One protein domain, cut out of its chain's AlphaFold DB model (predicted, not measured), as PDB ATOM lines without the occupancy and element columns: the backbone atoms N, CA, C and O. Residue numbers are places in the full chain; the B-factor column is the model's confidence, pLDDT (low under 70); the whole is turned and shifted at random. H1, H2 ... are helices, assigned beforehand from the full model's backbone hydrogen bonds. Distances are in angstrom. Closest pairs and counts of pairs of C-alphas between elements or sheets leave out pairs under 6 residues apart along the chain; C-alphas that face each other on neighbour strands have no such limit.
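Overview. This is residues 6 to 67 of the 443 residues of the protein "Hypothetical protein" of Cyclophora tenuis (UniProt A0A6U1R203). One long helix, H1, makes a rod whose first part, residues 6 to 23, sticks out free, while a small head of loop with the short helix H2 gathers at its other end. The 62 printed residues hold two named helices, H1 then H2, and no named strand; the class is all helix. The whole is only just loose, close to extended, with a radius of gyration of the C-alphas of 15.9 A and spans of 56 by 19 by 18 A.

Along the chain. H1, residues 6 to 35, is 42.9 A long, from C-alpha 6 at (139.392, 155.405, 134.671) to C-alpha 35 at (140.017, 190.858, 158.827). H2, residues 61 to 65, ends with C-alpha 65 at (144.309, 185.042, 145.141).

Arrangement. H1 touches H2 with residues 27 to 31 alone; the closest C-alphas, of Tyr 28 and Pro 61, are 5.7 A apart. In H1 and H2 every O i to N i+4 pair is within hydrogen-bond range.

Size, cuts and confidence. The C-alphas farthest apart, of Met 6 and Glu 47, are separated by 56.0 A. The printed part has no cut. The link from H1 to H2 is long, 25 residues. Mean pLDDT of the printed part is 73.9, with residues 44 to 52 among those under 70.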
ATOM      1  N   MET A   6     139.098 154.004 134.960       68.94
ATOM      2  CA  MET A   6     139.392 155.405 134.671       68.94
ATOM      3  C   MET A   6     138.331 156.347 135.241       68.94
ATOM      4  O   MET A   6     138.674 157.419 135.744       68.94
ATOM      5  N   THR A   7     137.064 155.942 135.244       73.25
ATOM      6  CA  THR A   7     135.955 156.723 135.808       73.25
ATOM      7  C   THR A   7     136.066 156.816 137.328       73.25
ATOM      8  O   THR A   7     135.876 157.887 137.902       73.25
ATOM      9  N   GLU A   8     136.489 155.736 137.990       69.06
ATOM     10  CA  GLU A   8     136.733 155.713 139.437       69.06
ATOM     11  C   GLU A   8     137.898 156.622 139.859       69.06
ATOM     12  O   GLU A   8     137.794 157.377 140.833       69.06
ATOM     13  N   ARG A   9     138.994 156.622 139.091       75.88
ATOM     14  CA  ARG A   9     140.129 157.528 139.330       75.88
ATOM     15  C   ARG A   9     139.744 158.989 139.107       75.88
ATOM     16  O   ARG A   9     140.050 159.824 139.958       75.88
ATOM     17  N   LYS A  10     139.027 159.292 138.016       77.94
ATOM     18  CA  LYS A  10     138.502 160.641 137.731       77.94
ATOM     19  C   LYS A  10     137.572 161.125 138.845       77.94
ATOM     20  O   LYS A  10     137.701 162.261 139.292       77.94
ATOM     21  N   TRP A  11     136.690 160.260 139.344       72.94
ATOM     22  CA  TRP A  11     135.777 160.590 140.438       72.94
ATOM     23  C   TRP A  11     136.501 160.855 141.761       72.94
ATOM     24  O   TRP A  11     136.196 161.824 142.456       72.94
ATOM     25  N   THR A  12     137.495 160.031 142.092       79.38
ATOM     26  CA  THR A  12     138.318 160.218 143.294       79.38
ATOM     27  C   THR A  12     139.086 161.537 143.225       79.38
ATOM     28  O   THR A  12     139.091 162.308 144.185       79.38
ATOM     29  N   TRP A  13     139.667 161.845 142.063       79.94
ATOM     30  CA  TRP A  13     140.360 163.108 141.824       79.94
ATOM     31  C   TRP A  13     139.412 164.310 141.909       79.94
ATOM     32  O   TRP A  13     139.731 165.294 142.575       79.94
ATOM     33  N   TYR A  14     138.210 164.206 141.334       79.75
ATOM     34  CA  TYR A  14     137.171 165.229 141.455       79.75
ATOM     35  C   TYR A  14     136.764 165.467 142.914       79.75
ATOM     36  O   TYR A  14     136.706 166.616 143.350       79.75
ATOM     37  N   LYS A  15     136.523 164.406 143.699       79.94
ATOM     38  CA  LYS A  15     136.201 164.528 145.131       79.94
ATOM     39  C   LYS A  15     137.322 165.220 145.901       79.94
ATOM     40  O   LYS A  15     137.037 166.116 146.691       79.94
ATOM     41  N   MET A  16     138.573 164.841 145.644       81.19
ATOM     42  CA  MET A  16     139.739 165.462 146.268       81.19
ATOM     43  C   MET A  16     139.837 166.952 145.911       81.19
ATOM     44  O   MET A  16     139.975 167.779 146.803       81.19
ATOM     45  N   MET A  17     139.694 167.315 144.632       80.38
ATOM     46  CA  MET A  17     139.739 168.717 144.196       80.38
ATOM     47  C   MET A  17     138.583 169.540 144.762       80.38
ATOM     48  O   MET A  17     138.793 170.652 145.239       80.38
ATOM     49  N   LYS A  18     137.372 168.979 144.786       81.19
ATOM     50  CA  LYS A  18     136.198 169.621 145.384       81.19
ATOM     51  C   LYS A  18     136.379 169.855 146.882       81.19
ATOM     52  O   LYS A  18     135.996 170.914 147.375       81.19
ATOM     53  N   GLN A  19     136.938 168.884 147.600       82.19
ATOM     54  CA  GLN A  19     137.197 169.006 149.031       82.19
ATOM     55  C   GLN A  19     138.286 170.049 149.307       82.19
ATOM     56  O   GLN A  19     138.060 170.955 150.103       82.19
ATOM     57  N   ASN A  20     139.398 170.000 148.569       81.38
ATOM     58  CA  ASN A  20     140.465 171.000 148.661       81.38
ATOM     59  C   ASN A  20     139.950 172.415 148.357       81.38
ATOM     60  O   ASN A  20     140.315 173.370 149.038       81.38
ATOM     61  N   PHE A  21     139.079 172.563 147.353       80.88
ATOM     62  CA  PHE A  21     138.462 173.848 147.029       80.88
ATOM     63  C   PHE A  21     137.598 174.367 148.180       80.88
ATOM     64  O   PHE A  21     137.740 175.523 148.562       80.88
ATOM     65  N   LYS A  22     136.747 173.516 148.767       84.75
ATOM     66  CA  LYS A  22     135.927 173.894 149.926       84.75
ATOM     67  C   LYS A  22     136.780 174.331 151.109       84.75
ATOM     68  O   LYS A  22     136.522 175.378 151.681       84.75
ATOM     69  N   GLU A  23     137.822 173.574 151.436       84.50
ATOM     70  CA  GLU A  23     138.707 173.899 152.559       84.50
ATOM     71  C   GLU A  23     139.433 175.236 152.356       84.50
ATOM     72  O   GLU A  23     139.523 176.042 153.286       84.50
ATOM     73  N   ASN A  24     139.893 175.505 151.130       79.94
ATOM     74  CA  ASN A  24     140.523 176.776 150.781       79.94
ATOM     75  C   ASN A  24     139.524 177.940 150.795       79.94
ATOM     76  O   ASN A  24     139.846 179.010 151.311       79.94
ATOM     77  N   LEU A  25     138.310 177.731 150.277       82.38
ATOM     78  CA  LEU A  25     137.246 178.733 150.290       82.38
ATOM     79  C   LEU A  25     136.808 179.053 151.724       82.38
ATOM     80  O   LEU A  25     136.698 180.219 152.083       82.38
ATOM     81  N   ASP A  26     136.639 178.045 152.577       83.25
ATOM     82  CA  ASP A  26     136.264 178.229 153.981       83.25
ATOM     83  C   ASP A  26     137.366 178.946 154.775       83.25
ATOM     84  O   ASP A  26     137.086 179.713 155.700       83.25
ATOM     85  N   ALA A  27     138.639 178.702 154.453       80.69
ATOM     86  CA  ALA A  27     139.754 179.455 155.022       80.69
ATOM     87  C   ALA A  27     139.754 180.915 154.543       80.69
ATOM     88  O   ALA A  27     139.956 181.820 155.353       80.69
ATOM     89  N   TYR A  28     139.481 181.150 153.258       81.38
ATOM     90  CA  TYR A  28     139.353 182.489 152.684       81.38
ATOM     91  C   TYR A  28     138.189 183.269 153.307       81.38
ATOM     92  O   TYR A  28     138.379 184.402 153.743       81.38
ATOM     93  N   LEU A  29     137.005 182.661 153.417       82.75
ATOM     94  CA  LEU A  29     135.814 183.299 153.979       82.75
ATOM     95  C   LEU A  29     136.010 183.660 155.452       82.75
ATOM     96  O   LEU A  29     135.742 184.797 155.827       82.75
ATOM     97  N   ARG A  30     136.569 182.753 156.265       83.19
ATOM     98  CA  ARG A  30     136.917 183.061 157.665       83.19
ATOM     99  C   ARG A  30     137.933 184.195 157.771       83.19
ATOM    100  O   ARG A  30     137.844 185.023 158.671       83.19
ATOM    101  N   HIS A  31     138.894 184.246 156.852       81.06
ATOM    102  CA  HIS A  31     139.896 185.310 156.805       81.06
ATOM    103  C   HIS A  31     139.277 186.668 156.449       81.06
ATOM    104  O   HIS A  31     139.621 187.680 157.057       81.06
ATOM    105  N   VAL A  32     138.343 186.691 155.497       82.12
ATOM    106  CA  VAL A  32     137.576 187.890 155.128       82.12
ATOM    107  C   VAL A  32     136.641 188.329 156.253       82.12
ATOM    108  O   VAL A  32     136.541 189.520 156.521       82.12
ATOM    109  N   GLU A  33     135.989 187.398 156.945       80.50
ATOM    110  CA  GLU A  33     135.122 187.705 158.087       80.50
ATOM    111  C   GLU A  33     135.921 188.302 159.254       80.50
ATOM    112  O   GLU A  33     135.502 189.283 159.862       80.50
ATOM    113  N   GLN A  34     137.107 187.755 159.532       78.69
ATOM    114  CA  GLN A  34     137.937 188.184 160.658       78.69
ATOM    115  C   GLN A  34     138.696 189.495 160.401       78.69
ATOM    116  O   GLN A  34     138.930 190.260 161.335       78.69
ATOM    117  N   TYR A  35     139.110 189.754 159.159       76.88
ATOM    118  CA  TYR A  35     140.017 190.858 158.827       76.88
ATOM    119  C   TYR A  35     139.493 191.766 157.704       76.88
ATOM    120  O   TYR A  35     140.210 192.642 157.243       76.88
ATOM    121  N   GLY A  36     138.263 191.592 157.236       76.50
ATOM    122  CA  GLY A  36     137.637 192.465 156.243       76.50
ATOM    123  C   GLY A  36     137.917 192.103 154.771       76.50
ATOM    124  O   GLY A  36     138.827 191.322 154.461       76.50
ATOM    125  N   PRO A  37     137.117 192.669 153.843       77.81
ATOM    126  CA  PRO A  37     137.047 192.273 152.433       77.81
ATOM    127  C   PRO A  37     138.269 192.692 151.592       77.81
ATOM    128  O   PRO A  37     138.981 193.627 151.961       77.81
ATOM    129  N   PRO A  38     138.483 192.073 150.408       66.31
ATOM    130  CA  PRO A  38     139.656 192.275 149.536       66.31
ATOM    131  C   PRO A  38     139.948 193.722 149.087       66.31
ATOM    132  O   PRO A  38     141.060 193.997 148.628       66.31
ATOM    133  N   GLY A  39     138.984 194.641 149.219       67.38
ATOM    134  CA  GLY A  39     139.148 196.071 148.930       67.38
ATOM    135  C   GLY A  39     139.534 196.940 150.134       67.38
ATOM    136  O   GLY A  39     140.111 198.002 149.939       67.38
ATOM    137  N   ASN A  40     139.261 196.493 151.366       65.56
ATOM    138  CA  ASN A  40     139.512 197.255 152.597       65.56
ATOM    139  C   ASN A  40     140.136 196.369 153.690       65.56
ATOM    140  O   ASN A  40     139.722 196.395 154.844       65.56
ATOM    141  N   HIS A  41     141.090 195.522 153.293       70.81
ATOM    142  CA  HIS A  41     141.752 194.576 154.186       70.81
ATOM    143  C   HIS A  41     142.913 195.269 154.928       70.81
ATOM    144  O   HIS A  41     143.950 195.528 154.302       70.81
ATOM    145  N   PRO A  42     142.785 195.584 156.234       71.62
ATOM    146  CA  PRO A  42     143.845 196.207 157.005       71.62
ATOM    147  C   PRO A  42     144.954 195.181 157.246       71.62
ATOM    148  O   PRO A  42     144.693 194.050 157.654       71.62
ATOM    149  N   TYR A  43     146.205 195.560 156.998       72.88
ATOM    150  CA  TYR A  43     147.373 194.743 157.328       72.88
ATOM    151  C   TYR A  43     148.005 195.263 158.611       72.88
ATOM    152  O   TYR A  43     148.141 196.475 158.764       72.88
ATOM    153  N   ALA A  44     148.447 194.355 159.480       68.94
ATOM    154  CA  ALA A  44     149.210 194.740 160.658       68.94
ATOM    155  C   ALA A  44     150.493 195.465 160.217       68.94
ATOM    156  O   ALA A  44     151.321 194.914 159.481       68.94
ATOM    157  N   THR A  45     150.641 196.723 160.627       66.62
ATOM    158  CA  THR A  45     151.838 197.528 160.359       66.62
ATOM    159  C   THR A  45     152.781 197.474 161.556       66.62
ATOM    160  O   THR A  45     152.421 197.036 162.648       66.62
ATOM    161  N   ARG A  46     154.028 197.919 161.366       57.78
ATOM    162  CA  ARG A  46     155.029 197.967 162.443       57.78
ATOM    163  C   ARG A  46     154.611 198.889 163.601       57.78
ATOM    164  O   ARG A  46     155.101 198.699 164.710       57.78
ATOM    165  N   GLU A  47     153.741 199.860 163.334       59.47
ATOM    166  CA  GLU A  47     153.259 200.853 164.300       59.47
ATOM    167  C   GLU A  47     152.031 200.345 165.073       59.47
ATOM    168  O   GLU A  47     151.995 200.504 166.289       59.47
ATOM    169  N   ASN A  48     151.119 199.610 164.416       64.69
ATOM    170  CA  ASN A  48     149.964 198.960 165.051       64.69
ATOM    171  C   ASN A  48     149.973 197.437 164.793       64.69
ATOM    172  O   ASN A  48     149.296 196.949 163.886       64.69
ATOM    173  N   PRO A  49     150.715 196.645 165.592       61.44
ATOM    174  CA  PRO A  49     150.855 195.201 165.373       61.44
ATOM    175  C   PRO A  49     149.595 194.388 165.717       61.44
ATOM    176  O   PRO A  49     149.502 193.227 165.325       61.44
ATOM    177  N   ASN A  50     148.643 194.981 166.446       62.12
ATOM    178  CA  ASN A  50     147.407 194.324 166.889       62.12
ATOM    179  C   ASN A  50     146.177 194.695 166.040       62.12
ATOM    180  O   ASN A  50     145.100 194.155 166.277       62.12
ATOM    181  N   GLU A  51     146.317 195.603 165.071       63.28
ATOM    182  CA  GLU A  51     145.217 196.059 164.219       63.28
ATOM    183  C   GLU A  51     145.473 195.611 162.776       63.28
ATOM    184  O   GLU A  51     146.356 196.125 162.092       63.28
ATOM    185  N   GLY A  52     144.709 194.616 162.314       67.44
ATOM    186  CA  GLY A  52     144.772 194.093 160.948       67.44
ATOM    187  C   GLY A  52     145.328 192.673 160.824       67.44
ATOM    188  O   GLY A  52     145.677 192.003 161.792       67.44
ATOM    189  N   CYS A  53     145.370 192.189 159.588       76.62
ATOM    190  CA  CYS A  53     145.807 190.853 159.223       76.62
ATOM    191  C   CYS A  53     147.302 190.640 159.533       76.62
ATOM    192  O   CYS A  53     148.142 191.357 158.977       76.62
ATOM    193  N   PRO A  54     147.659 189.631 160.354       72.69
ATOM    194  CA  PRO A  54     149.045 189.335 160.723       72.69
ATOM    195  C   PRO A  54     149.793 188.517 159.654       72.69
ATOM    196  O   PRO A  54     150.989 188.259 159.794       72.69
ATOM    197  N   LEU A  55     149.103 188.064 158.600       75.31
ATOM    198  CA  LEU A  55     149.671 187.197 157.567       75.31
ATOM    199  C   LEU A  55     150.413 188.021 156.505       75.31
ATOM    200  O   LEU A  55     149.842 188.903 155.859       75.31
ATOM    201  N   ILE A  56     151.693 187.701 156.288       67.81
ATOM    202  CA  ILE A  56     152.583 188.456 155.397       67.81
ATOM    203  C   ILE A  56     152.657 187.798 154.011       67.81
ATOM    204  O   ILE A  56     152.889 186.596 153.865       67.81
ATOM    205  N   GLY A  57     152.521 188.612 152.959       69.38
ATOM    206  CA  GLY A  57     152.725 188.185 151.571       69.38
ATOM    207  C   GLY A  57     151.779 187.056 151.148       69.38
ATOM    208  O   GLY A  57     150.565 187.187 151.283       69.38
ATOM    209  N   LYS A  58     152.341 185.945 150.653       64.88
ATOM    210  CA  LYS A  58     151.597 184.765 150.158       64.88
ATOM    211  C   LYS A  58     150.906 183.948 151.254       64.88
ATOM    212  O   LYS A  58     150.178 183.016 150.943       64.88
ATOM    213  N   GLN A  59     151.151 184.265 152.524       70.75
ATOM    214  CA  GLN A  59     150.464 183.620 153.642       70.75
ATOM    215  C   GLN A  59     149.039 184.160 153.819       70.75
ATOM    216  O   GLN A  59     148.214 183.484 154.419       70.75
ATOM    217  N   CYS A  60     148.741 185.359 153.302       76.12
ATOM    218  CA  CYS A  60     147.398 185.932 153.318       76.12
ATOM    219  C   CYS A  60     146.586 185.404 152.118       76.12
ATOM    220  O   CYS A  60     146.994 185.665 150.979       76.12
ATOM    221  N   PRO A  61     145.433 184.736 152.336       76.69
ATOM    222  CA  PRO A  61     144.598 184.197 151.259       76.69
ATOM    223  C   PRO A  61     144.227 185.242 150.196       76.69
ATOM    224  O   PRO A  61     144.307 184.960 149.008       76.69
ATOM    225  N   LEU A  62     143.945 186.487 150.600       74.50
ATOM    226  CA  LEU A  62     143.556 187.579 149.691       74.50
ATOM    227  C   LEU A  62     144.692 188.073 148.786       74.50
ATOM    228  O   LEU A  62     144.450 188.538 147.676       74.50
ATOM    229  N   LYS A  63     145.943 188.013 149.260       71.06
ATOM    230  CA  LYS A  63     147.121 188.368 148.448       71.06
ATOM    231  C   LYS A  63     147.572 187.211 147.565       71.06
ATOM    232  O   LYS A  63     148.161 187.466 146.521       71.06
ATOM    233  N   ALA A  64     147.324 185.970 147.983       70.25
ATOM    234  CA  ALA A  64     147.590 184.789 147.172       70.25
ATOM    235  C   ALA A  64     146.628 184.688 145.973       70.25
ATOM    236  O   ALA A  64     147.063 184.306 144.893       70.25
ATOM    237  N   ASP A  65     145.369 185.095 146.157       65.06
ATOM    238  CA  ASP A  65     144.309 185.042 145.141       65.06
ATOM    239  C   ASP A  65     144.544 186.017 143.968       65.06
ATOM    240  O   ASP A  65     144.407 185.647 142.808       65.06
ATOM    241  N   LYS A  66     145.058 187.228 144.243       62.75
ATOM    242  CA  LYS A  66     145.392 188.247 143.216       62.75
ATOM    243  C   LYS A  66     146.499 187.846 142.229       62.75
ATOM    244  O   LYS A  66     146.819 188.623 141.335       62.75
ATOM    245  N   VAL A  67     147.155 186.704 142.430       58.31
ATOM    246  CA  VAL A  67     148.243 186.229 141.556       58.31
ATOM    247  C   VAL A  67     147.696 185.452 140.356       58.31
ATOM    248  O   VAL A  67     148.404 185.306 139.362       58.31
TER     249      VAL A  67